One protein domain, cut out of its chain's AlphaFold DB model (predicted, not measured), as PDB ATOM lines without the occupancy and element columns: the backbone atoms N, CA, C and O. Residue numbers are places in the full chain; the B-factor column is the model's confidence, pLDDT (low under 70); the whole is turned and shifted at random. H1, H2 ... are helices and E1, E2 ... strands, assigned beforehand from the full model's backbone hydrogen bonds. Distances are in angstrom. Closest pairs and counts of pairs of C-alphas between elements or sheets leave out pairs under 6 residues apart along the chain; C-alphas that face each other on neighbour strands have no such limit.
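AT A GLANCE: This is residues 11 to 202 of the 203 residues of an uncharacterized protein of Candidatus Wolfebacteria bacterium (UniProt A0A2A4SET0). What shape does the chain make? One long helix, H12, runs along much of the domain's length with H9 and H10 beside it in an up-and-down bundle, each running against the one before it in the chain, and the helical hairpin H3 and H4 packs near its later residues. Toward the other end, a ribbon of two antiparallel strands, E1 and E2, has H8 packed by E2 and H1 by E1, with H7 beyond. What is it made of? The printed part has 192 residues with twelve named helices and two named strands, in the order H1 E1 H2 H3 H4 H5 E2 H6 H7 H8 H9 H10 H11 H12: mostly helix. It is compact, with a radius of gyration of the C-alphas of 17.7 A and spans of 55 by 38 by 27 A.

IN THESE COORDINATES: Where do the first elements lie? H1, residues 11 to 17, begins at C-alpha 11 (111.590, 130.931, 98.237), before E1, 20 to 24, H2, 28 to 31, H3, 38 to 48, and H4, 51 to 60. H5, 62 to 66, E2, 69 to 72, and H6, 73 to 76, follow. Which come next? H7, 80 to 96, is 24.3 A long, H8 is 100 to 111, and H9, 113 to 130, is 25.9 A long with a kink of 27 degrees near residue 124. H10, 135 to 148, is 20.3 A long, H11 is 164 to 168, and H12, 172 to 200, spans 42.2 A to C-alpha 200 (140.343, 149.722, 124.235).

HOW THE PARTS SIT: How do the strands pair? E1 and E2 are antiparallel at 165 degrees, with N 24 and O 69 2.8 A apart. What do the smaller helices touch? H1 touches residues 90 to 94 of H7 alone, closest C-alphas Thr 17 and Phe 90 at 7.7 A. H2 touches H5, closest C-alphas Leu 31 and Ala 66 at 6.2 A; H6 only just touches H7, with 3 pairs of C-alphas within 8 A. H11 touches H10, closest C-alphas Ile 148 and Tyr 166 at 5.0 A. What surrounds H12? It is the hub, touching H3, H5, H8, H9 and H10; its closest C-alphas to H10 are Leu 185 and Pro 137, 5.5 A, at a shallow tilt of 28 degrees, opposite ways. How do the helix backbones run? Every O i to N i+4 pair is within hydrogen-bond range in H5, H7, H10, H11 and H12, against 2 of 3 in H1, 5 of 7 in H3, 4 of 6 in H4, 5 of 8 in H8 and 12 of 14 in H9; H2 and H6 are too short for such a pair.

THE WHOLE: How far does it reach? The two C-alphas farthest apart, those of Val 82 and Lys 202, are 57.2 A apart, and the printed part has no cut. Where is it uncertain? The link from H10 to H11 is long, 15 residues, and pLDDT is under 70 in 26 residues, among them 149 to 164; the mean of the printed part is 81.9.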
ATOM      1  N   GLU A  11     112.661 130.914  99.239       64.19
ATOM      2  CA  GLU A  11     111.590 130.931  98.237       64.19
ATOM      3  C   GLU A  11     111.125 129.525  97.832       64.19
ATOM      4  O   GLU A  11     109.931 129.302  97.658       64.19
ATOM      5  N   LYS A  12     112.030 128.541  97.750       67.19
ATOM      6  CA  LYS A  12     111.656 127.157  97.427       67.19
ATOM      7  C   LYS A  12     110.832 126.513  98.548       67.19
ATOM      8  O   LYS A  12     109.964 125.699  98.263       67.19
ATOM      9  N   ILE A  13     111.058 126.892  99.810       71.19
ATOM     10  CA  ILE A  13     110.273 126.382 100.947       71.19
ATOM     11  C   ILE A  13     108.845 126.948 100.914       71.19
ATOM     12  O   ILE A  13     107.885 126.205 101.128       71.19
ATOM     13  N   LEU A  14     108.704 128.241 100.593       70.38
ATOM     14  CA  LEU A  14     107.404 128.896 100.397       70.38
ATOM     15  C   LEU A  14     106.597 128.220  99.279       70.38
ATOM     16  O   LEU A  14     105.432 127.892  99.470       70.38
ATOM     17  N   LEU A  15     107.234 127.959  98.134       64.44
ATOM     18  CA  LEU A  15     106.568 127.420  96.943       64.44
ATOM     19  C   LEU A  15     106.075 125.974  97.091       64.44
ATOM     20  O   LEU A  15     105.142 125.580  96.402       64.44
ATOM     21  N   VAL A  16     106.719 125.173  97.941       67.19
ATOM     22  CA  VAL A  16     106.483 123.720  97.991       67.19
ATOM     23  C   VAL A  16     105.431 123.329  99.024       67.19
ATOM     24  O   VAL A  16     104.870 122.241  98.937       67.19
ATOM     25  N   THR A  17     105.180 124.166 100.033       66.62
ATOM     26  CA  THR A  17     104.627 123.628 101.278       66.62
ATOM     27  C   THR A  17     103.260 124.132 101.689       66.62
ATOM     28  O   THR A  17     102.669 123.469 102.531       66.62
ATOM     29  N   GLU A  18     102.740 125.244 101.156       71.81
ATOM     30  CA  GLU A  18     101.473 125.906 101.569       71.81
ATOM     31  C   GLU A  18     101.338 126.225 103.082       71.81
ATOM     32  O   GLU A  18     100.433 126.944 103.492       71.81
ATOM     33  N   LYS A  19     102.232 125.706 103.934       79.25
ATOM     34  CA  LYS A  19     102.245 125.826 105.395       79.25
ATOM     35  C   LYS A  19     103.120 126.978 105.880       79.25
ATOM     36  O   LYS A  19     102.957 127.414 107.016       79.25
ATOM     37  N   ILE A  20     104.050 127.455 105.051       78.50
ATOM     38  CA  ILE A  20     104.740 128.725 105.285       78.50
ATOM     39  C   ILE A  20     103.981 129.806 104.532       78.50
ATOM     40  O   ILE A  20     103.900 129.766 103.307       78.50
ATOM     41  N   GLU A  21     103.460 130.777 105.270       79.06
ATOM     42  CA  GLU A  21     102.711 131.893 104.695       79.06
ATOM     43  C   GLU A  21     103.655 132.983 104.189       79.06
ATOM     44  O   GLU A  21     103.432 133.581 103.136       79.06
ATOM     45  N   MET A  22     104.720 133.264 104.946       80.25
ATOM     46  CA  MET A  22     105.622 134.371 104.648       80.25
ATOM     47  C   MET A  22     106.990 134.200 105.308       80.25
ATOM     48  O   MET A  22     107.127 133.599 106.374       80.25
ATOM     49  N   ILE A  23     108.010 134.805 104.697       79.56
ATOM     50  CA  ILE A  23     109.334 134.993 105.295       79.56
ATOM     51  C   ILE A  23     109.623 136.494 105.351       79.56
ATOM     52  O   ILE A  23     109.658 137.161 104.319       79.56
ATOM     53  N   ILE A  24     109.833 137.026 106.554       81.44
ATOM     54  CA  ILE A  24     110.190 138.430 106.778       81.44
ATOM     55  C   ILE A  24     111.700 138.519 106.967       81.44
ATOM     56  O   ILE A  24     112.253 138.011 107.946       81.44
ATOM     57  N   TYR A  25     112.378 139.191 106.043       84.38
ATOM     58  CA  TYR A  25     113.812 139.438 106.148       84.38
ATOM     59  C   TYR A  25     114.100 140.615 107.088       84.38
ATOM     60  O   TYR A  25     113.315 141.566 107.135       84.38
ATOM     61  N   PRO A  26     115.212 140.574 107.847       84.38
ATOM     62  CA  PRO A  26     115.668 141.745 108.588       84.38
ATOM     63  C   PRO A  26     115.959 142.896 107.620       84.38
ATOM     64  O   PRO A  26     116.413 142.665 106.496       84.38
ATOM     65  N   LYS A  27     115.706 144.134 108.055       84.38
ATOM     66  CA  LYS A  27     116.035 145.307 107.245       84.38
ATOM     67  C   LYS A  27     117.547 145.463 107.186       84.38
ATOM     68  O   LYS A  27     118.238 145.132 108.142       84.38
ATOM     69  N   GLU A  28     118.055 145.995 106.081       84.00
ATOM     70  CA  GLU A  28     119.496 146.196 105.903       84.00
ATOM     71  C   GLU A  28     120.097 147.074 107.011       84.00
ATOM     72  O   GLU A  28     121.142 146.727 107.561       84.00
ATOM     73  N   ASP A  29     119.390 148.131 107.416       81.56
ATOM     74  CA  ASP A  29     119.800 149.013 108.516       81.56
ATOM     75  C   ASP A  29     120.010 148.257 109.839       81.56
ATOM     76  O   ASP A  29     120.921 148.580 110.602       81.56
ATOM     77  N   ASP A  30     119.238 147.193 110.085       81.19
ATOM     78  CA  ASP A  30     119.375 146.358 111.284       81.19
ATOM     79  C   ASP A  30     120.640 145.477 111.232       81.19
ATOM     80  O   ASP A  30     121.058 144.909 112.241       81.19
ATOM     81  N   LEU A  31     121.267 145.325 110.061       89.50
ATOM     82  CA  LEU A  31     122.454 144.486 109.849       89.50
ATOM     83  C   LEU A  31     123.757 145.281 109.845       89.50
ATOM     84  O   LEU A  31     124.844 144.685 109.801       89.50
ATOM     85  N   LEU A  32     123.660 146.608 109.875       93.19
ATOM     86  CA  LEU A  32     124.782 147.516 109.721       93.19
ATOM     87  C   LEU A  32     125.009 148.349 110.986       93.19
ATOM     88  O   LEU A  32     124.090 148.740 111.700       93.19
ATOM     89  N   TYR A  33     126.276 148.653 111.244       94.25
ATOM     90  CA  TYR A  33     126.710 149.674 112.190       94.25
ATOM     91  C   TYR A  33     127.774 150.527 111.498       94.25
ATOM     92  O   TYR A  33     128.776 149.998 111.008       94.25
ATOM     93  N   ASN A  34     127.531 151.837 111.390       91.88
ATOM     94  CA  ASN A  34     128.366 152.774 110.623       91.88
ATOM     95  C   ASN A  34     128.674 152.280 109.192       91.88
ATOM     96  O   ASN A  34     129.819 152.315 108.738       91.88
ATOM     97  N   GLY A  35     127.657 151.748 108.502       91.69
ATOM     98  CA  GLY A  35     127.765 151.240 107.126       91.69
ATOM     99  C   GLY A  35     128.534 149.921 106.971       91.69
ATOM    100  O   GLY A  35     128.823 149.507 105.852       91.69
ATOM    101  N   LYS A  36     128.894 149.245 108.069       92.56
ATOM    102  CA  LYS A  36     129.616 147.964 108.052       92.56
ATOM    103  C   LYS A  36     128.791 146.859 108.702       92.56
ATOM    104  O   LYS A  36     128.072 147.100 109.664       92.56
ATOM    105  N   SER A  37     128.947 145.629 108.211       93.19
ATOM    106  CA  SER A  37     128.249 144.451 108.742       93.19
ATOM    107  C   SER A  37     128.492 144.256 110.241       93.19
ATOM    108  O   SER A  37     129.634 144.047 110.665       93.19
ATOM    109  N   ILE A  38     127.408 144.220 111.024       93.38
ATOM    110  CA  ILE A  38     127.465 143.967 112.466       93.38
ATOM    111  C   ILE A  38     128.055 142.589 112.765       93.38
ATOM    112  O   ILE A  38     128.810 142.444 113.715       93.38
ATOM    113  N   LEU A  39     127.792 141.583 111.923       91.94
ATOM    114  CA  LEU A  39     128.346 140.238 112.094       91.94
ATOM    115  C   LEU A  39     129.872 140.246 112.004       91.94
ATOM    116  O   LEU A  39     130.534 139.554 112.776       91.94
ATOM    117  N   LYS A  40     130.430 141.000 111.052       93.50
ATOM    118  CA  LYS A  40     131.881 141.103 110.885       93.50
ATOM    119  C   LYS A  40     132.500 141.865 112.054       93.50
ATOM    120  O   LYS A  40     133.383 141.330 112.717       93.50
ATOM    121  N   LEU A  41     131.979 143.060 112.335       95.44
ATOM    122  CA  LEU A  41     132.474 143.910 113.416       95.44
ATOM    123  C   LEU A  41     132.371 143.222 114.780       95.44
ATOM    124  O   LEU A  41     133.309 143.274 115.565       95.44
ATOM    125  N   PHE A  42     131.259 142.540 115.052       95.56
ATOM    126  CA  PHE A  42     131.056 141.841 116.315       95.56
ATOM    127  C   PHE A  42     131.987 140.643 116.468       95.56
ATOM    128  O   PHE A  42     132.481 140.410 117.561       95.56
ATOM    129  N   LYS A  43     132.255 139.878 115.401       94.38
ATOM    130  CA  LYS A  43     133.230 138.777 115.467       94.38
ATOM    131  C   LYS A  43     134.613 139.285 115.863       94.38
ATOM    132  O   LYS A  43     135.231 138.693 116.738       94.38
ATOM    133  N   GLU A  44     135.062 140.382 115.262       94.38
ATOM    134  CA  GLU A  44     136.335 141.023 115.612       94.38
ATOM    135  C   GLU A  44     136.305 141.543 117.057       94.38
ATOM    136  O   GLU A  44     137.166 141.203 117.863       94.38
ATOM    137  N   ALA A  45     135.258 142.285 117.423       95.38
ATOM    138  CA  ALA A  45     135.120 142.861 118.754       95.38
ATOM    139  C   ALA A  45     134.936 141.814 119.861       95.38
ATOM    140  O   ALA A  45     135.353 142.045 120.990       95.38
ATOM    141  N   SER A  46     134.360 140.647 119.560       93.88
ATOM    142  CA  SER A  46     134.121 139.585 120.546       93.88
ATOM    143  C   SER A  46     135.404 139.048 121.182       93.88
ATOM    144  O   SER A  46     135.332 138.485 122.268       93.88
ATOM    145  N   LEU A  47     136.569 139.297 120.577       91.19
ATOM    146  CA  LEU A  47     137.875 138.954 121.140       91.19
ATOM    147  C   LEU A  47     138.182 139.684 122.461       91.19
ATOM    148  O   LEU A  47     139.027 139.219 123.217       91.19
ATOM    149  N   CYS A  48     137.498 140.797 122.766       90.50
ATOM    150  CA  CYS A  48     137.612 141.471 124.067       90.50
ATOM    151  C   CYS A  48     136.794 140.800 125.188       90.50
ATOM    152  O   CYS A  48     136.900 141.195 126.349       90.50
ATOM    153  N   LEU A  49     135.953 139.818 124.848       92.56
ATOM    154  CA  LEU A  49     135.155 139.057 125.805       92.56
ATOM    155  C   LEU A  49     135.934 137.818 126.288       92.56
ATOM    156  O   LEU A  49     136.783 137.312 125.553       92.56
ATOM    157  N   PRO A  50     135.621 137.274 127.478       91.81
ATOM    158  CA  PRO A  50     136.173 136.004 127.942       91.81
ATOM    159  C   PRO A  50     135.978 134.878 126.924       91.81
ATOM    160  O   PRO A  50     134.897 134.749 126.339       91.81
ATOM    161  N   GLU A  51     137.018 134.070 126.711       89.81
ATOM    162  CA  GLU A  51     137.076 133.027 125.676       89.81
ATOM    163  C   GLU A  51     135.874 132.075 125.749       89.81
ATOM    164  O   GLU A  51     135.252 131.754 124.732       89.81
ATOM    165  N   GLU A  52     135.470 131.717 126.969       87.62
ATOM    166  CA  GLU A  52     134.357 130.816 127.241       87.62
ATOM    167  C   GLU A  52     132.996 131.351 126.765       87.62
ATOM    168  O   GLU A  52     132.080 130.561 126.516       87.62
ATOM    169  N   ILE A  53     132.849 132.672 126.583       88.75
ATOM    170  CA  ILE A  53     131.596 133.287 126.124       88.75
ATOM    171  C   ILE A  53     131.620 133.752 124.662       88.75
ATOM    172  O   ILE A  53     130.548 133.984 124.101       88.75
ATOM    173  N   GLN A  54     132.782 133.844 124.001       90.69
ATOM    174  CA  GLN A  54     132.893 134.422 122.647       90.69
ATOM    175  C   GLN A  54     132.066 133.658 121.605       90.69
ATOM    176  O   GLN A  54     131.234 134.235 120.897       90.69
ATOM    177  N   LYS A  55     132.255 132.333 121.526       86.94
ATOM    178  CA  LYS A  55     131.566 131.478 120.542       86.94
ATOM    179  C   LYS A  55     130.051 131.521 120.733       86.94
ATOM    180  O   LYS A  55     129.310 131.620 119.753       86.94
ATOM    181  N   LEU A  56     129.604 131.476 121.988       86.69
ATOM    182  CA  LEU A  56     128.190 131.562 122.343       86.69
ATOM    183  C   LEU A  56     127.618 132.943 122.008       86.69
ATOM    184  O   LEU A  56     126.534 133.021 121.441       86.69
ATOM    185  N   ALA A  57     128.361 134.023 122.258       90.50
ATOM    186  CA  ALA A  57     127.938 135.383 121.941       90.50
ATOM    187  C   ALA A  57     127.754 135.594 120.429       90.50
ATOM    188  O   ALA A  57     126.726 136.117 120.003       90.50
ATOM    189  N   ILE A  58     128.692 135.128 119.597       89.06
ATOM    190  CA  ILE A  58     128.566 135.216 118.131       89.06
ATOM    191  C   ILE A  58     127.339 134.434 117.642       89.06
ATOM    192  O   ILE A  58     126.649 134.859 116.713       89.06
ATOM    193  N   GLN A  59     127.060 133.280 118.247       84.56
ATOM    194  CA  GLN A  59     125.892 132.481 117.885       84.56
ATOM    195  C   GLN A  59     124.577 133.075 118.395       84.56
ATOM    196  O   GLN A  59     123.554 132.896 117.740       84.56
ATOM    197  N   ALA A  60     124.600 133.779 119.527       88.50
ATOM    198  CA  ALA A  60     123.413 134.343 120.153       88.50
ATOM    199  C   ALA A  60     123.024 135.706 119.573       88.50
ATOM    200  O   ALA A  60     121.849 135.921 119.325       88.50
ATOM    201  N   PHE A  61     123.966 136.625 119.342       92.50
ATOM    202  CA  PHE A  61     123.626 138.024 119.055       92.50
ATOM    203  C   PHE A  61     123.568 138.356 117.560       92.50
ATOM    204  O   PHE A  61     122.463 138.509 117.033       92.50
ATOM    205  N   PRO A  62     124.690 138.426 116.813       90.50
ATOM    206  CA  PRO A  62     124.643 138.869 115.422       90.50
ATOM    207  C   PRO A  62     123.877 137.889 114.526       90.50
ATOM    208  O   PRO A  62     123.254 138.311 113.556       90.50
ATOM    209  N   ARG A  63     123.867 136.587 114.855       85.56
ATOM    210  CA  ARG A  63     123.011 135.618 114.156       85.56
ATOM    211  C   ARG A  63     121.531 135.872 114.412       85.56
ATOM    212  O   ARG A  63     120.766 135.830 113.457       85.56
ATOM    213  N   TYR A  64     121.131 136.161 115.652       89.00
ATOM    214  CA  TYR A  64     119.732 136.462 115.959       89.00
ATOM    215  C   TYR A  64     119.264 137.702 115.200       89.00
ATOM    216  O   TYR A  64     118.229 137.647 114.551       89.00
ATOM    217  N   VAL A  65     120.064 138.773 115.172       90.06
ATOM    218  CA  VAL A  65     119.767 139.987 114.389       90.06
ATOM    219  C   VAL A  65     119.586 139.663 112.899       90.06
ATOM    220  O   VAL A  65     118.551 139.991 112.313       90.06
ATOM    221  N   ALA A  66     120.554 138.949 112.314       85.31
ATOM    222  CA  ALA A  66     120.638 138.694 110.877       85.31
ATOM    223  C   ALA A  66     119.652 137.660 110.324       85.31
ATOM    224  O   ALA A  66     119.622 137.419 109.117       85.31
ATOM    225  N   SER A  67     118.862 137.027 111.178       83.06
ATOM    226  CA  SER A  67     118.027 135.921 110.736       83.06
ATOM    227  C   SER A  67     116.650 136.362 110.252       83.06
ATOM    228  O   SER A  67     116.049 137.256 110.854       83.06
ATOM    229  N   PRO A  68     116.107 135.738 109.195       81.12
ATOM    230  CA  PRO A  68     114.717 135.937 108.807       81.12
ATOM    231  C   PRO A  68     113.736 135.419 109.865       81.12
ATOM    232  O   PRO A  68     114.067 134.551 110.674       81.12
ATOM    233  N   ILE A  69     112.520 135.956 109.848       81.88
ATOM    234  CA  ILE A  69     111.372 135.442 110.598       81.88
ATOM    235  C   ILE A  69     110.548 134.603 109.628       81.88
ATOM    236  O   ILE A  69     110.145 135.100 108.579       81.88
ATOM    237  N   ILE A  70     110.286 133.349 109.976       78.75
ATOM    238  CA  ILE A  70     109.272 132.543 109.296       78.75
ATOM    239  C   ILE A  70     107.928 132.831 109.951       78.75
ATOM    240  O   ILE A  70     107.853 132.890 111.172       78.75
ATOM    241  N   LEU A  71     106.889 132.996 109.146       80.00
ATOM    242  CA  LEU A  71     105.504 132.911 109.582       80.00
ATOM    243  C   LEU A  71     104.922 131.650 108.961       80.00
ATOM    244  O   LEU A  71     104.823 131.535 107.738       80.00
ATOM    245  N   ASP A  72     104.627 130.681 109.817       80.88
ATOM    246  CA  ASP A  72     104.005 129.429 109.427       80.88
ATOM    247  C   ASP A  72     102.644 129.291 110.106       80.88
ATOM    248  O   ASP A  72     102.411 129.833 111.190       80.88
ATOM    249  N   VAL A  73     101.752 128.539 109.465       78.44
ATOM    250  CA  VAL A  73     100.381 128.321 109.946       78.44
ATOM    251  C   VAL A  73     100.338 127.574 111.282       78.44
ATOM    252  O   VAL A  73      99.282 127.462 111.901       78.44
ATOM    253  N   PHE A  74     101.465 127.006 111.733       79.00
ATOM    254  CA  PHE A  74     101.496 126.208 112.952       79.00
ATOM    255  C   PHE A  74     101.534 127.062 114.218       79.00
ATOM    256  O   PHE A  74     101.191 126.571 115.295       79.00
ATOM    257  N   GLU A  75     101.957 128.323 114.113       72.62
ATOM    258  CA  GLU A  75     102.053 129.227 115.259       72.62
ATOM    259  C   GLU A  75     100.690 129.666 115.821       72.62
ATOM    260  O   GLU A  75     100.653 130.130 116.966       72.62
ATOM    261  N   ASP A  76      99.605 129.453 115.065       69.38
ATOM    262  CA  ASP A  76      98.221 129.783 115.433       69.38
ATOM    263  C   ASP A  76      97.448 128.615 116.076       69.38
ATOM    264  O   ASP A  76      96.351 128.809 116.609       69.38
ATOM    265  N   PHE A  77      97.998 127.394 116.083       71.94
ATOM    266  CA  PHE A  77      97.343 126.264 116.747       71.94
ATOM    267  C   PHE A  77      97.432 126.385 118.274       71.94
ATOM    268  O   PHE A  77      98.517 126.367 118.858       71.94
ATOM    269  N   VAL A  78      96.264 126.432 118.922       67.69
ATOM    270  CA  VAL A  78      96.129 126.478 120.388       67.69
ATOM    271  C   VAL A  78      96.370 125.105 121.027       67.69
ATOM    272  O   VAL A  78      96.917 125.033 122.126       67.69
ATOM    273  N   ASP A  79      95.993 124.017 120.344       80.00
ATOM    274  CA  ASP A  79      96.211 122.644 120.815       80.00
ATOM    275  C   ASP A  79      97.629 122.158 120.443       80.00
ATOM    276  O   ASP A  79      97.922 121.976 119.252       80.00
ATOM    277  N   PRO A  80      98.513 121.906 121.430       76.75
ATOM    278  CA  PRO A  80      99.871 121.438 121.173       76.75
ATOM    279  C   PRO A  80      99.927 120.092 120.446       76.75
ATOM    280  O   PRO A  80     100.807 119.903 119.614       76.75
ATOM    281  N   ALA A  81      99.001 119.167 120.717       83.19
ATOM    282  CA  ALA A  81      99.026 117.836 120.116       83.19
ATOM    283  C   ALA A  81      98.718 117.902 118.614       83.19
ATOM    284  O   ALA A  81      99.404 117.275 117.805       83.19
ATOM    285  N   VAL A  82      97.728 118.716 118.234       82.44
ATOM    286  CA  VAL A  82      97.380 118.955 116.825       82.44
ATOM    287  C   VAL A  82      98.509 119.692 116.111       82.44
ATOM    288  O   VAL A  82      98.912 119.289 115.017       82.44
ATOM    289  N   ARG A  83      99.053 120.738 116.744       83.19
ATOM    290  CA  ARG A  83     100.193 121.496 116.223       83.19
ATOM    291  C   ARG A  83     101.379 120.584 115.932       83.19
ATOM    292  O   ARG A  83     101.943 120.642 114.842       83.19
ATOM    293  N   ASP A  84     101.759 119.761 116.902       82.56
ATOM    294  CA  ASP A  84     102.959 118.936 116.819       82.56
ATOM    295  C   ASP A  84     102.781 117.811 115.782       82.56
ATOM    296  O   ASP A  84     103.707 117.552 115.014       82.56
ATOM    297  N   ALA A  85     101.583 117.224 115.662       84.75
ATOM    298  CA  ALA A  85     101.269 116.244 114.618       84.75
ATOM    299  C   ALA A  85     101.329 116.849 113.200       84.75
ATOM    300  O   ALA A  85     102.023 116.326 112.329       84.75
ATOM    301  N   GLN A  86     100.667 117.989 112.972       84.19
ATOM    302  CA  GLN A  86     100.681 118.677 111.672       84.19
ATOM    303  C   GLN A  86     102.092 119.136 111.278       84.19
ATOM    304  O   GLN A  86     102.486 119.063 110.113       84.19
ATOM    305  N   ARG A  87     102.872 119.591 112.261       86.19
ATOM    306  CA  ARG A  87     104.252 120.029 112.059       86.19
ATOM    307  C   ARG A  87     105.187 118.860 111.765       86.19
ATOM    308  O   ARG A  87     106.069 119.002 110.927       86.19
ATOM    309  N   TYR A  88     104.962 117.707 112.389       87.62
ATOM    310  CA  TYR A  88     105.693 116.478 112.094       87.62
ATOM    311  C   TYR A  88     105.470 116.001 110.651       87.62
ATOM    312  O   TYR A  88     106.431 115.682 109.948       87.62
ATOM    313  N   ASP A  89     104.224 116.007 110.173       87.06
ATOM    314  CA  ASP A  89     103.915 115.638 108.784       87.06
ATOM    315  C   ASP A  89     104.534 116.620 107.778       87.06
ATOM    316  O   ASP A  89     105.066 116.218 106.740       87.06
ATOM    317  N   PHE A  90     104.539 117.908 108.111       86.88
ATOM    318  CA  PHE A  90     105.217 118.936 107.328       86.88
ATOM    319  C   PHE A  90     106.742 118.747 107.280       86.88
ATOM    320  O   PHE A  90     107.330 118.788 106.198       86.88
ATOM    321  N   GLU A  91     107.384 118.477 108.419       87.81
ATOM    322  CA  GLU A  91     108.827 118.210 108.494       87.81
ATOM    323  C   GLU A  91     109.221 116.967 107.681       87.81
ATOM    324  O   GLU A  91     110.248 116.974 107.000       87.81
ATOM    325  N   LYS A  92     108.369 115.934 107.635       89.75
ATOM    326  CA  LYS A  92     108.570 114.784 106.736       89.75
ATOM    327  C   LYS A  92     108.565 115.171 105.262       89.75
ATOM    328  O   LYS A  92     109.372 114.642 104.496       89.75
ATOM    329  N   THR A  93     107.659 116.053 104.849       86.88
ATOM    330  CA  THR A  93     107.611 116.544 103.465       86.88
ATOM    331  C   THR A  93     108.872 117.334 103.137       86.88
ATOM    332  O   THR A  93     109.530 117.041 102.144       86.88
ATOM    333  N   LEU A  94     109.285 118.249 104.018       86.81
ATOM    334  CA  LEU A  94     110.543 118.979 103.857       86.81
ATOM    335  C   LEU A  94     111.748 118.044 103.736       86.81
ATOM    336  O   LEU A  94     112.640 118.294 102.926       86.81
ATOM    337  N   GLN A  95     111.778 116.959 104.510       89.75
ATOM    338  CA  GLN A  95     112.861 115.986 104.439       89.75
ATOM    339  C   GLN A  95     112.889 115.232 103.103       89.75
ATOM    340  O   GLN A  95     113.970 115.054 102.544       89.75
ATOM    341  N   LYS A  96     111.729 114.846 102.555       88.19
ATOM    342  CA  LYS A  96     111.637 114.232 101.214       88.19
ATOM    343  C   LYS A  96     112.125 115.169 100.108       88.19
ATOM    344  O   LYS A  96     112.751 114.712  99.159       88.19
ATOM    345  N   GLU A  97     111.887 116.465 100.267       85.31
ATOM    346  CA  GLU A  97     112.249 117.502  99.295       85.31
ATOM    347  C   GLU A  97     113.686 118.036  99.466       85.31
ATOM    348  O   GLU A  97     114.118 118.931  98.733       85.31
ATOM    349  N   GLY A  98     114.444 117.522 100.446       85.12
ATOM    350  CA  GLY A  98     115.794 118.005 100.760       85.12
ATOM    351  C   GLY A  98     115.817 119.449 101.280       85.12
ATOM    352  O   GLY A  98     116.787 120.175 101.075       85.12
ATOM    353  N   LEU A  99     114.729 119.890 101.918       84.62
ATOM    354  CA  LEU A  99     114.522 121.259 102.405       84.62
ATOM    355  C   LEU A  99     114.671 121.399 103.927       84.62
ATOM    356  O   LEU A  99     114.596 122.520 104.432       84.62
ATOM    357  N   MET A 100     114.877 120.294 104.655       84.88
ATOM    358  CA  MET A 100     114.898 120.292 106.124       84.88
ATOM    359  C   MET A 100     115.978 121.220 106.691       84.88
ATOM    360  O   MET A 100     115.657 122.068 107.513       84.88
ATOM    361  N   ASP A 101     117.212 121.152 106.188       80.06
ATOM    362  CA  ASP A 101     118.318 121.993 106.673       80.06
ATOM    363  C   ASP A 101     118.038 123.491 106.489       80.06
ATOM    364  O   ASP A 101     118.346 124.316 107.352       80.06
ATOM    365  N   ALA A 102     117.425 123.857 105.359       77.44
ATOM    366  CA  ALA A 102     117.053 125.236 105.079       77.44
ATOM    367  C   ALA A 102     115.929 125.690 106.021       77.44
ATOM    368  O   ALA A 102     116.033 126.746 106.646       77.44
ATOM    369  N   TYR A 103     114.883 124.876 106.187       78.25
ATOM    370  CA  TYR A 103     113.805 125.160 107.130       78.25
ATOM    371  C   TYR A 103     114.309 125.262 108.571       78.25
ATOM    372  O   TYR A 103     113.959 126.217 109.263       78.25
ATOM    373  N   GLU A 104     115.164 124.343 109.019       75.12
ATOM    374  CA  GLU A 104     115.779 124.388 110.343       75.12
ATOM    375  C   GLU A 104     116.584 125.668 110.533       75.12
ATOM    376  O   GLU A 104     116.394 126.339 111.544       75.12
ATOM    377  N   PHE A 105     117.403 126.062 109.552       72.19
ATOM    378  CA  PHE A 105     118.167 127.306 109.596       72.19
ATOM    379  C   PHE A 105     117.274 128.547 109.753       72.19
ATOM    380  O   PHE A 105     117.567 129.431 110.562       72.19
ATOM    381  N   TYR A 106     116.176 128.643 109.003       71.19
ATOM    382  CA  TYR A 106     115.287 129.805 109.081       71.19
ATOM    383  C   TYR A 106     114.401 129.782 110.333       71.19
ATOM    384  O   TYR A 106     114.251 130.800 111.011       71.19
ATOM    385  N   ARG A 107     113.853 128.618 110.696       71.50
ATOM    386  CA  ARG A 107     112.994 128.457 111.874       71.50
ATOM    387  C   ARG A 107     113.773 128.601 113.170       71.50
ATOM    388  O   ARG A 107     113.228 129.130 114.140       71.50
ATOM    389  N   SER A 108     115.017 128.119 113.217       63.09
ATOM    390  CA  SER A 108     115.816 128.132 114.440       63.09
ATOM    391  C   SER A 108     115.976 129.553 114.949       63.09
ATOM    392  O   SER A 108     115.765 129.819 116.120       63.09
ATOM    393  N   ASN A 109     116.267 130.513 114.082       65.00
ATOM    394  CA  ASN A 109     116.931 131.704 114.574       65.00
ATOM    395  C   ASN A 109     116.050 132.774 115.248       65.00
ATOM    396  O   ASN A 109     116.591 133.487 116.089       65.00
ATOM    397  N   LYS A 110     114.744 132.905 114.949       73.69
ATOM    398  CA  LYS A 110     113.896 133.953 115.575       73.69
ATOM    399  C   LYS A 110     112.651 133.460 116.313       73.69
ATOM    400  O   LYS A 110     112.378 133.975 117.393       73.69
ATOM    401  N   LEU A 111     111.931 132.451 115.814       73.75
ATOM    402  CA  LEU A 111     110.693 131.981 116.460       73.75
ATOM    403  C   LEU A 111     110.920 131.082 117.688       73.75
ATOM    404  O   LEU A 111     110.031 130.955 118.529       73.75
ATOM    405  N   ARG A 112     112.083 130.428 117.808       75.06
ATOM    406  CA  ARG A 112     112.326 129.394 118.829       75.06
ATOM    407  C   ARG A 112     112.701 129.979 120.192       75.06
ATOM    408  O   ARG A 112     113.659 130.748 120.310       75.06
ATOM    409  N   ARG A 113     112.061 129.458 121.247       76.88
ATOM    410  CA  ARG A 113     112.352 129.786 122.657       76.88
ATOM    411  C   ARG A 113     113.835 129.708 123.018       76.88
ATOM    412  O   ARG A 113     114.335 130.562 123.736       76.88
ATOM    413  N   THR A 114     114.558 128.720 122.489       77.88
ATOM    414  CA  THR A 114     115.976 128.500 122.806       77.88
ATOM    415  C   THR A 114     116.836 129.682 122.369       77.88
ATOM    416  O   THR A 114     117.751 130.064 123.085       77.88
ATOM    417  N   HIS A 115     116.525 130.311 121.235       83.12
ATOM    418  CA  HIS A 115     117.321 131.426 120.725       83.12
ATOM    419  C   HIS A 115     117.038 132.718 121.492       83.12
ATOM    420  O   HIS A 115     117.982 133.410 121.870       83.12
ATOM    421  N   ILE A 116     115.770 132.977 121.832       86.81
ATOM    422  CA  ILE A 116     115.407 134.067 122.751       86.81
ATOM    423  C   ILE A 116     116.082 133.841 124.114       86.81
ATOM    424  O   ILE A 116     116.731 134.740 124.642       86.81
ATOM    425  N   SER A 117     116.015 132.619 124.651       84.69
ATOM    426  CA  SER A 117     116.683 132.243 125.900       84.69
ATOM    427  C   SER A 117     118.188 132.478 125.841       84.69
ATOM    428  O   SER A 117     118.749 132.995 126.798       84.69
ATOM    429  N   ASN A 118     118.851 132.127 124.736       86.56
ATOM    430  CA  ASN A 118     120.286 132.340 124.580       86.56
ATOM    431  C   ASN A 118     120.637 133.829 124.655       86.56
ATOM    432  O   ASN A 118     121.551 134.189 125.388       86.56
ATOM    433  N   VAL A 119     119.888 134.705 123.977       90.69
ATOM    434  CA  VAL A 119     120.087 136.164 124.071       90.69
ATOM    435  C   VAL A 119     119.913 136.644 125.517       90.69
ATOM    436  O   VAL A 119     120.773 137.353 126.045       90.69
ATOM    437  N   LEU A 120     118.840 136.214 126.184       88.88
ATOM    438  CA  LEU A 120     118.516 136.631 127.552       88.88
ATOM    439  C   LEU A 120     119.494 136.091 128.610       88.88
ATOM    440  O   LEU A 120     119.773 136.771 129.593       88.88
ATOM    441  N   VAL A 121     120.027 134.880 128.431       86.50
ATOM    442  CA  VAL A 121     121.031 134.272 129.326       86.50
ATOM    443  C   VAL A 121     122.414 134.879 129.098       86.50
ATOM    444  O   VAL A 121     123.157 135.082 130.058       86.50
ATOM    445  N   MET A 122     122.766 135.183 127.848       89.19
ATOM    446  CA  MET A 122     124.077 135.737 127.509       89.19
ATOM    447  C   MET A 122     124.196 137.221 127.855       89.19
ATOM    448  O   MET A 122     125.294 137.675 128.180       89.19
ATOM    449  N   PHE A 123     123.097 137.982 127.818       91.12
ATOM    450  CA  PHE A 123     123.137 139.416 128.102       91.12
ATOM    451  C   PHE A 123     123.769 139.750 129.468       91.12
ATOM    452  O   PHE A 123     124.707 140.544 129.478       91.12
ATOM    453  N   PRO A 124     123.355 139.154 130.607       88.50
ATOM    454  CA  PRO A 124     123.956 139.455 131.906       88.50
ATOM    455  C   PRO A 124     125.459 139.172 131.971       88.50
ATOM    456  O   PRO A 124     126.180 139.888 132.665       88.50
ATOM    457  N   LEU A 125     125.933 138.147 131.249       89.69
ATOM    458  CA  LEU A 125     127.354 137.799 131.190       89.69
ATOM    459  C   LEU A 125     128.139 138.905 130.486       89.69
ATOM    460  O   LEU A 125     129.084 139.438 131.060       89.69
ATOM    461  N   ILE A 126     127.691 139.317 129.296       91.88
ATOM    462  CA  ILE A 126     128.333 140.405 128.547       91.88
ATOM    463  C   ILE A 126     128.225 141.731 129.301       91.88
ATOM    464  O   ILE A 126     129.218 142.444 129.422       91.88
ATOM    465  N   HIS A 127     127.052 142.050 129.853       90.69
ATOM    466  CA  HIS A 127     126.833 143.262 130.639       90.69
ATOM    467  C   HIS A 127     127.835 143.368 131.795       90.69
ATOM    468  O   HIS A 127     128.432 144.425 131.981       90.69
ATOM    469  N   LYS A 128     128.079 142.266 132.519       89.38
ATOM    470  CA  LYS A 128     129.074 142.214 133.596       89.38
ATOM    471  C   LYS A 128     130.507 142.410 133.087       89.38
ATOM    472  O   LYS A 128     131.311 143.003 133.797       89.38
ATOM    473  N   THR A 129     130.830 141.909 131.896       89.62
ATOM    474  CA  THR A 129     132.171 142.022 131.303       89.62
ATOM    475  C   THR A 129     132.496 143.444 130.856       89.62
ATOM    476  O   THR A 129     133.574 143.934 131.173       89.62
ATOM    477  N   ILE A 130     131.598 144.096 130.111       91.19
ATOM    478  CA  ILE A 130     131.915 145.371 129.438       91.19
ATOM    479  C   ILE A 130     131.202 146.593 130.031       91.19
ATOM    480  O   ILE A 130     131.474 147.715 129.615       91.19
ATOM    481  N   GLY A 131     130.285 146.401 130.987       87.44
ATOM    482  CA  GLY A 131     129.608 147.494 131.691       87.44
ATOM    483  C   GLY A 131     128.636 148.299 130.820       87.44
ATOM    484  O   GLY A 131     128.753 149.520 130.726       87.44
ATOM    485  N   ILE A 132     127.673 147.630 130.175       86.44
ATOM    486  CA  ILE A 132     126.611 148.291 129.384       86.44
ATOM    487  C   ILE A 132     125.691 149.120 130.304       86.44
ATOM    488  O   ILE A 132     124.712 148.607 130.833       86.44
ATOM    489  N   ASN A 133     125.967 150.419 130.450       78.69
ATOM    490  CA  ASN A 133     125.195 151.346 131.300       78.69
ATOM    491  C   ASN A 133     123.975 151.983 130.600       78.69
ATOM    492  O   ASN A 133     123.417 152.972 131.074       78.69
ATOM    493  N   ASP A 134     123.571 151.447 129.452       83.19
ATOM    494  CA  ASP A 134     122.426 151.933 128.687       83.19
ATOM    495  C   ASP A 134     121.101 151.446 129.306       83.19
ATOM    496  O   ASP A 134     120.933 150.271 129.647       83.19
ATOM    497  N   LEU A 135     120.129 152.352 129.432       86.12
ATOM    498  CA  LEU A 135     118.792 152.040 129.936       86.12
ATOM    499  C   LEU A 135     117.973 151.201 128.946       86.12
ATOM    500  O   LEU A 135     117.040 150.506 129.363       86.12
ATOM    501  N   LEU A 136     118.274 151.268 127.646       88.69
ATOM    502  CA  LEU A 136     117.507 150.579 126.612       88.69
ATOM    503  C   LEU A 136     117.542 149.042 126.773       88.69
ATOM    504  O   LEU A 136     116.458 148.462 126.882       88.69
ATOM    505  N   PRO A 137     118.707 148.366 126.879       87.38
ATOM    506  CA  PRO A 137     118.769 146.922 127.131       87.38
ATOM    507  C   PRO A 137     117.965 146.468 128.352       87.38
ATOM    508  O   PRO A 137     117.230 145.483 128.279       87.38
ATOM    509  N   ILE A 138     118.037 147.218 129.455       85.44
ATOM    510  CA  ILE A 138     117.312 146.912 130.698       85.44
ATOM    511  C   ILE A 138     115.795 146.974 130.462       85.44
ATOM    512  O   ILE A 138     115.054 146.067 130.851       85.44
ATOM    513  N   ARG A 139     115.317 148.021 129.774       89.19
ATOM    514  CA  ARG A 139     113.896 148.170 129.417       89.19
ATOM    515  C   ARG A 139     113.423 147.065 128.475       89.19
ATOM    516  O   ARG A 139     112.320 146.552 128.661       89.19
ATOM    517  N   LEU A 140     114.232 146.691 127.482       91.88
ATOM    518  CA  LEU A 140     113.905 145.623 126.534       91.88
ATOM    519  C   LEU A 140     113.761 144.277 127.242       91.88
ATOM    520  O   LEU A 140     112.768 143.587 127.031       91.88
ATOM    521  N   ILE A 141     114.678 143.950 128.152       88.56
ATOM    522  CA  ILE A 141     114.605 142.738 128.977       88.56
ATOM    523  C   ILE A 141     113.318 142.714 129.794       88.56
ATOM    524  O   ILE A 141     112.579 141.733 129.736       88.56
ATOM    525  N   SER A 142     112.993 143.809 130.487       85.94
ATOM    526  CA  SER A 142     111.745 143.903 131.251       85.94
ATOM    527  C   SER A 142     110.506 143.685 130.373       85.94
ATOM    528  O   SER A 142     109.581 142.989 130.794       85.94
ATOM    529  N   ARG A 143     110.477 144.247 129.156       90.00
ATOM    530  CA  ARG A 143     109.370 144.057 128.202       90.00
ATOM    531  C   ARG A 143     109.266 142.610 127.733       90.00
ATOM    532  O   ARG A 143     108.172 142.052 127.757       90.00
ATOM    533  N   ILE A 144     110.388 141.994 127.364       90.00
ATOM    534  CA  ILE A 144     110.435 140.584 126.959       90.00
ATOM    535  C   ILE A 144     109.890 139.710 128.091       90.00
ATOM    536  O   ILE A 144     108.948 138.954 127.870       90.00
ATOM    537  N   HIS A 145     110.396 139.883 129.317       84.31
ATOM    538  CA  HIS A 145     109.939 139.144 130.497       84.31
ATOM    539  C   HIS A 145     108.444 139.287 130.776       84.31
ATOM    540  O   HIS A 145     107.800 138.291 131.104       84.31
ATOM    541  N   SER A 146     107.893 140.496 130.637       83.62
ATOM    542  CA  SER A 146     106.463 140.739 130.863       83.62
ATOM    543  C   SER A 146     105.564 139.976 129.887       83.62
ATOM    544  O   SER A 146     104.452 139.606 130.245       83.62
ATOM    545  N   LEU A 147     106.055 139.709 128.673       82.88
ATOM    546  CA  LEU A 147     105.323 138.965 127.652       82.88
ATOM    547  C   LEU A 147     105.508 137.454 127.815       82.88
ATOM    548  O   LEU A 147     104.544 136.699 127.732       82.88
ATOM    549  N   ILE A 148     106.735 136.992 128.066       80.25
ATOM    550  CA  ILE A 148     107.031 135.550 128.110       80.25
ATOM    551  C   ILE A 148     106.734 134.899 129.466       80.25
ATOM    552  O   ILE A 148     106.598 133.681 129.521       80.25
ATOM    553  N   SER A 149     106.615 135.669 130.553       66.69
ATOM    554  CA  SER A 149     106.321 135.145 131.893       66.69
ATOM    555  C   SER A 149     105.118 135.858 132.517       66.69
ATOM    556  O   SER A 149     105.128 137.071 132.681       66.69
ATOM    557  N   SER A 150     104.082 135.108 132.913       45.50
ATOM    558  CA  SER A 150     102.979 135.634 133.749       45.50
ATOM    559  C   SER A 150     103.349 135.695 135.234       45.50
ATOM    560  O   SER A 150     102.561 136.155 136.048       45.50
ATOM    561  N   ASN A 151     104.530 135.190 135.588       39.19
ATOM    562  CA  ASN A 151     105.197 135.355 136.870       39.19
ATOM    563  C   ASN A 151     106.661 134.949 136.656       39.19
ATOM    564  O   ASN A 151     106.903 133.797 136.282       39.19
ATOM    565  N   PRO A 152     107.648 135.833 136.870       40.16
ATOM    566  CA  PRO A 152     109.049 135.458 136.811       40.16
ATOM    567  C   PRO A 152     109.398 134.662 138.074       40.16
ATOM    568  O   PRO A 152     110.139 135.122 138.937       40.16
ATOM    569  N   THR A 153     108.898 133.434 138.204       38.69
ATOM    570  CA  THR A 153     109.610 132.437 139.004       38.69
ATOM    571  C   THR A 153     110.850 132.075 138.210       38.69
ATOM    572  O   THR A 153     110.859 131.126 137.427       38.69
ATOM    573  N   VAL A 154     111.894 132.887 138.382       43.69
ATOM    574  CA  VAL A 154     113.264 132.420 138.210       43.69
ATOM    575  C   VAL A 154     113.357 131.210 139.122       43.69
ATOM    576  O   VAL A 154     113.361 131.353 140.344       43.69
ATOM    577  N   ASP A 155     113.338 130.021 138.537       42.22
ATOM    578  CA  ASP A 155     113.692 128.805 139.247       42.22
ATOM    579  C   ASP A 155     115.164 128.997 139.639       42.22
ATOM    580  O   ASP A 155     116.066 128.852 138.804       42.22
ATOM    581  N   ARG A 156     115.396 129.521 140.853       41.72
ATOM    582  CA  ARG A 156     116.704 130.036 141.304       41.72
ATOM    583  C   ARG A 156     117.777 128.950 141.261       41.72
ATOM    584  O   ARG A 156     118.954 129.272 141.144       41.72
ATOM    585  N   GLU A 157     117.356 127.690 141.270       37.84
ATOM    586  CA  GLU A 157     118.219 126.522 141.149       37.84
ATOM    587  C   GLU A 157     118.560 126.157 139.696       37.84
ATOM    588  O   GLU A 157     119.620 125.585 139.455       37.84
ATOM    589  N   LYS A 158     117.720 126.507 138.708       39.72
ATOM    590  CA  LYS A 158     117.884 126.037 137.318       39.72
ATOM    591  C   LYS A 158     118.238 127.113 136.291       39.72
ATOM    592  O   LYS A 158     118.690 126.752 135.210       39.72
ATOM    593  N   LYS A 159     118.065 128.413 136.576       49.62
ATOM    594  CA  LYS A 159     118.291 129.507 135.593       49.62
ATOM    595  C   LYS A 159     117.570 129.289 134.242       49.62
ATOM    596  O   LYS A 159     118.031 129.769 133.209       49.62
ATOM    597  N   VAL A 160     116.446 128.566 134.225       48.66
ATOM    598  CA  VAL A 160     115.668 128.309 133.001       48.66
ATOM    599  C   VAL A 160     114.505 129.290 132.937       48.66
ATOM    600  O   VAL A 160     113.681 129.358 133.848       48.66
ATOM    601  N   TYR A 161     114.431 130.048 131.847       57.50
ATOM    602  CA  TYR A 161     113.262 130.853 131.513       57.50
ATOM    603  C   TYR A 161     112.101 129.912 131.171       57.50
ATOM    604  O   TYR A 161     112.224 129.079 130.273       57.50
ATOM    605  N   ARG A 162     110.969 130.026 131.876       59.03
ATOM    606  CA  ARG A 162     109.749 129.294 131.504       59.03
ATOM    607  C   ARG A 162     109.077 130.031 130.345       59.03
ATOM    608  O   ARG A 162     108.619 131.154 130.522       59.03
ATOM    609  N   PHE A 163     109.067 129.408 129.165       68.69
ATOM    610  CA  PHE A 163     108.483 129.946 127.926       68.69
ATOM    611  C   PHE A 163     107.065 129.420 127.653       68.69
ATOM    612  O   PHE A 163     106.530 129.644 126.572       68.69
ATOM    613  N   ASP A 164     106.435 128.759 128.625       66.81
ATOM    614  CA  ASP A 164     105.124 128.121 128.453       66.81
ATOM    615  C   ASP A 164     104.061 129.121 127.965       66.81
ATOM    616  O   ASP A 164     103.254 128.812 127.090       66.81
ATOM    617  N   ASN A 165     104.106 130.368 128.448       70.88
ATOM    618  CA  ASN A 165     103.218 131.414 127.942       70.88
ATOM    619  C   ASN A 165     103.545 131.826 126.505       70.88
ATOM    620  O   ASN A 165     102.621 132.021 125.720       70.88
ATOM    621  N   TYR A 166     104.829 131.951 126.153       76.44
ATOM    622  CA  TYR A 166     105.241 132.292 124.791       76.44
ATOM    623  C   TYR A 166     104.742 131.254 123.781       76.44
ATOM    624  O   TYR A 166     104.257 131.623 122.718       76.44
ATOM    625  N   GLU A 167     104.819 129.965 124.120       71.62
ATOM    626  CA  GLU A 167     104.446 128.883 123.203       71.62
ATOM    627  C   GLU A 167     102.939 128.603 123.163       71.62
ATOM    628  O   GLU A 167     102.443 128.207 122.109       71.62
ATOM    629  N   MET A 168     102.218 128.784 124.277       69.81
ATOM    630  CA  MET A 168     100.828 128.318 124.412       69.81
ATOM    631  C   MET A 168      99.785 129.423 124.593       69.81
ATOM    632  O   MET A 168      98.596 129.147 124.465       69.81
ATOM    633  N   LYS A 169     100.189 130.648 124.953       74.06
ATOM    634  CA  LYS A 169      99.244 131.721 125.317       74.06
ATOM    635  C   LYS A 169      99.391 132.992 124.498       74.06
ATOM    636  O   LYS A 169      98.415 133.720 124.366       74.06
ATOM    637  N   LEU A 170     100.587 133.278 123.985       78.38
ATOM    638  CA  LEU A 170     100.802 134.463 123.166       78.38
ATOM    639  C   LEU A 170     100.232 134.266 121.764       78.38
ATOM    640  O   LEU A 170     100.542 133.289 121.082       78.38
ATOM    641  N   SER A 171      99.463 135.254 121.319       80.62
ATOM    642  CA  SER A 171      99.078 135.391 119.916       80.62
ATOM    643  C   SER A 171     100.308 135.591 119.025       80.62
ATOM    644  O   SER A 171     101.353 136.075 119.481       80.62
ATOM    645  N   LEU A 172     100.183 135.312 117.723       79.06
ATOM    646  CA  LEU A 172     101.252 135.565 116.749       79.06
ATOM    647  C   LEU A 172     101.776 137.010 116.824       79.06
ATOM    648  O   LEU A 172     102.983 137.249 116.821       79.06
ATOM    649  N   ARG A 173     100.875 137.988 116.989       83.75
ATOM    650  CA  ARG A 173     101.232 139.407 117.141       83.75
ATOM    651  C   ARG A 173     102.099 139.671 118.378       83.75
ATOM    652  O   ARG A 173     102.982 140.525 118.334       83.75
ATOM    653  N   GLU A 174     101.847 138.987 119.487       85.75
ATOM    654  CA  GLU A 174     102.644 139.125 120.711       85.75
ATOM    655  C   GLU A 174     103.986 138.403 120.601       85.75
ATOM    656  O   GLU A 174     105.004 138.969 121.004       85.75
ATOM    657  N   LYS A 175     104.021 137.214 119.987       84.94
ATOM    658  CA  LYS A 175     105.273 136.514 119.656       84.94
ATOM    659  C   LYS A 175     106.175 137.401 118.795       84.94
ATOM    660  O   LYS A 175     107.348 137.579 119.117       84.94
ATOM    661  N   LEU A 176     105.615 138.052 117.774       86.25
ATOM    662  CA  LEU A 176     106.333 139.012 116.931       86.25
ATOM    663  C   LEU A 176     106.925 140.184 117.726       86.25
ATOM    664  O   LEU A 176     108.073 140.552 117.488       86.25
ATOM    665  N   LYS A 177     106.205 140.725 118.717       90.06
ATOM    666  CA  LYS A 177     106.754 141.763 119.612       90.06
ATOM    667  C   LYS A 177     107.922 141.251 120.452       90.06
ATOM    668  O   LYS A 177     108.903 141.965 120.635       90.06
ATOM    669  N   VAL A 178     107.844 140.021 120.966       90.19
ATOM    670  CA  VAL A 178     108.963 139.409 121.704       90.19
ATOM    671  C   VAL A 178     110.192 139.290 120.804       90.19
ATOM    672  O   VAL A 178     111.295 139.632 121.232       90.19
ATOM    673  N   ILE A 179     110.010 138.861 119.555       89.50
ATOM    674  CA  ILE A 179     111.088 138.746 118.562       89.50
ATOM    675  C   ILE A 179     111.689 140.111 118.239       89.50
ATOM    676  O   ILE A 179     112.912 140.250 118.185       89.50
ATOM    677  N   GLU A 180     110.846 141.124 118.055       90.25
ATOM    678  CA  GLU A 180     111.268 142.499 117.807       90.25
ATOM    679  C   GLU A 180     112.124 143.024 118.966       90.25
ATOM    680  O   GLU A 180     113.267 143.432 118.758       90.25
ATOM    681  N   PHE A 181     111.631 142.936 120.204       92.88
ATOM    682  CA  PHE A 181     112.374 143.394 121.381       92.88
ATOM    683  C   PHE A 181     113.671 142.612 121.596       92.88
ATOM    684  O   PHE A 181     114.692 143.200 121.952       92.88
ATOM    685  N   THR A 182     113.660 141.302 121.347       92.44
ATOM    686  CA  THR A 182     114.864 140.466 121.446       92.44
ATOM    687  C   THR A 182     115.877 140.835 120.361       92.44
ATOM    688  O   THR A 182     117.074 140.881 120.636       92.44
ATOM    689  N   SER A 183     115.417 141.176 119.152       91.81
ATOM    690  CA  SER A 183     116.281 141.619 118.050       91.81
ATOM    691  C   SER A 183     116.929 142.962 118.371       91.81
ATOM    692  O   SER A 183     118.135 143.112 118.195       91.81
ATOM    693  N   GLN A 184     116.159 143.907 118.917       93.06
ATOM    694  CA  GLN A 184     116.673 145.200 119.375       93.06
ATOM    695  C   GLN A 184     117.691 145.035 120.506       93.06
ATOM    696  O   GLN A 184     118.743 145.676 120.490       93.06
ATOM    697  N   LEU A 185     117.421 144.143 121.466       94.75
ATOM    698  CA  LEU A 185     118.361 143.834 122.542       94.75
ATOM    699  C   LEU A 185     119.655 143.263 121.962       94.75
ATOM    700  O   LEU A 185     120.739 143.723 122.313       94.75
ATOM    701  N   ALA A 186     119.544 142.303 121.043       94.31
ATOM    702  CA  ALA A 186     120.701 141.671 120.436       94.31
ATOM    703  C   ALA A 186     121.546 142.650 119.613       94.31
ATOM    704  O   ALA A 186     122.768 142.658 119.747       94.31
ATOM    705  N   TYR A 187     120.902 143.514 118.826       94.69
ATOM    706  CA  TYR A 187     121.570 144.588 118.095       94.69
ATOM    707  C   TYR A 187     122.294 145.543 119.046       94.69
ATOM    708  O   TYR A 187     123.475 145.828 118.858       94.69
ATOM    709  N   THR A 188     121.617 145.980 120.109       94.56
ATOM    710  CA  THR A 188     122.196 146.905 121.091       94.56
ATOM    711  C   THR A 188     123.439 146.294 121.737       94.56
ATOM    712  O   THR A 188     124.488 146.930 121.783       94.56
ATOM    713  N   VAL A 189     123.374 145.028 122.156       95.06
ATOM    714  CA  VAL A 189     124.546 144.313 122.687       95.06
ATOM    715  C   VAL A 189     125.676 144.257 121.664       95.06
ATOM    716  O   VAL A 189     126.828 144.495 122.029       95.06
ATOM    717  N   CYS A 190     125.365 143.986 120.392       95.62
ATOM    718  CA  CYS A 190     126.375 143.991 119.341       95.62
ATOM    719  C   CYS A 190     127.117 145.327 119.265       95.62
ATOM    720  O   CYS A 190     128.347 145.340 119.285       95.62
ATOM    721  N   VAL A 191     126.375 146.435 119.219       95.50
ATOM    722  CA  VAL A 191     126.940 147.788 119.154       95.50
ATOM    723  C   VAL A 191     127.825 148.079 120.362       95.50
ATOM    724  O   VAL A 191     128.977 148.469 120.190       95.50
ATOM    725  N   HIS A 192     127.340 147.816 121.576       95.69
ATOM    726  CA  HIS A 192     128.099 148.104 122.798       95.69
ATOM    727  C   HIS A 192     129.410 147.309 122.883       95.69
ATOM    728  O   HIS A 192     130.435 147.865 123.277       95.69
ATOM    729  N   VAL A 193     129.424 146.037 122.463       96.00
ATOM    730  CA  VAL A 193     130.663 145.234 122.390       96.00
ATOM    731  C   VAL A 193     131.643 145.820 121.368       96.00
ATOM    732  O   VAL A 193     132.837 145.930 121.651       96.00
ATOM    733  N   ILE A 194     131.149 146.233 120.197       96.25
ATOM    734  CA  ILE A 194     131.967 146.860 119.149       96.25
ATOM    735  C   ILE A 194     132.596 148.161 119.659       96.25
ATOM    736  O   ILE A 194     133.802 148.365 119.516       96.25
ATOM    737  N   GLU A 195     131.800 149.031 120.278       95.00
ATOM    738  CA  GLU A 195     132.261 150.313 120.813       95.00
ATOM    739  C   GLU A 195     133.266 150.139 121.952       95.00
ATOM    740  O   GLU A 195     134.262 150.861 122.013       95.00
ATOM    741  N   TYR A 196     133.031 149.170 122.838       95.12
ATOM    742  CA  TYR A 196     133.954 148.840 123.916       95.12
ATOM    743  C   TYR A 196     135.327 148.420 123.373       95.12
ATOM    744  O   TYR A 196     136.346 148.991 123.763       95.12
ATOM    745  N   HIS A 197     135.358 147.498 122.406       95.19
ATOM    746  CA  HIS A 197     136.600 147.066 121.766       95.19
ATOM    747  C   HIS A 197     137.346 148.230 121.088       95.19
ATOM    748  O   HIS A 197     138.558 148.378 121.234       95.19
ATOM    749  N   GLN A 198     136.621 149.110 120.390       94.06
ATOM    750  CA  GLN A 198     137.216 150.283 119.742       94.06
ATOM    751  C   GLN A 198     137.809 151.287 120.737       94.06
ATOM    752  O   GLN A 198     138.799 151.938 120.409       94.06
ATOM    753  N   LYS A 199     137.216 151.435 121.928       92.44
ATOM    754  CA  LYS A 199     137.763 152.285 122.998       92.44
ATOM    755  C   LYS A 199     139.062 151.707 123.559       92.44
ATOM    756  O   LYS A 199     140.009 152.464 123.753       92.44
ATOM    757  N   GLN A 200     139.127 150.386 123.752       89.25
ATOM    758  CA  GLN A 200     140.343 149.722 124.235       89.25
ATOM    759  C   GLN A 200     141.524 149.870 123.269       89.25
ATOM    760  O   GLN A 200     142.623 150.154 123.714       89.25
ATOM    761  N   ASN A 201     141.302 149.761 121.957       85.69
ATOM    762  CA  ASN A 201     142.382 149.879 120.964       85.69
ATOM    763  C   ASN A 201     142.851 151.324 120.696       85.69
ATOM    764  O   ASN A 201     143.769 151.530 119.904       85.69
ATOM    765  N   LYS A 202     142.177 152.329 121.264       78.69
ATOM    766  CA  LYS A 202     142.550 153.750 121.148       78.69
ATOM    767  C   LYS A 202     143.276 154.281 122.390       78.69
ATOM    768  O   LYS A 202     143.687 155.439 122.367       78.69
TER     769      LYS A 202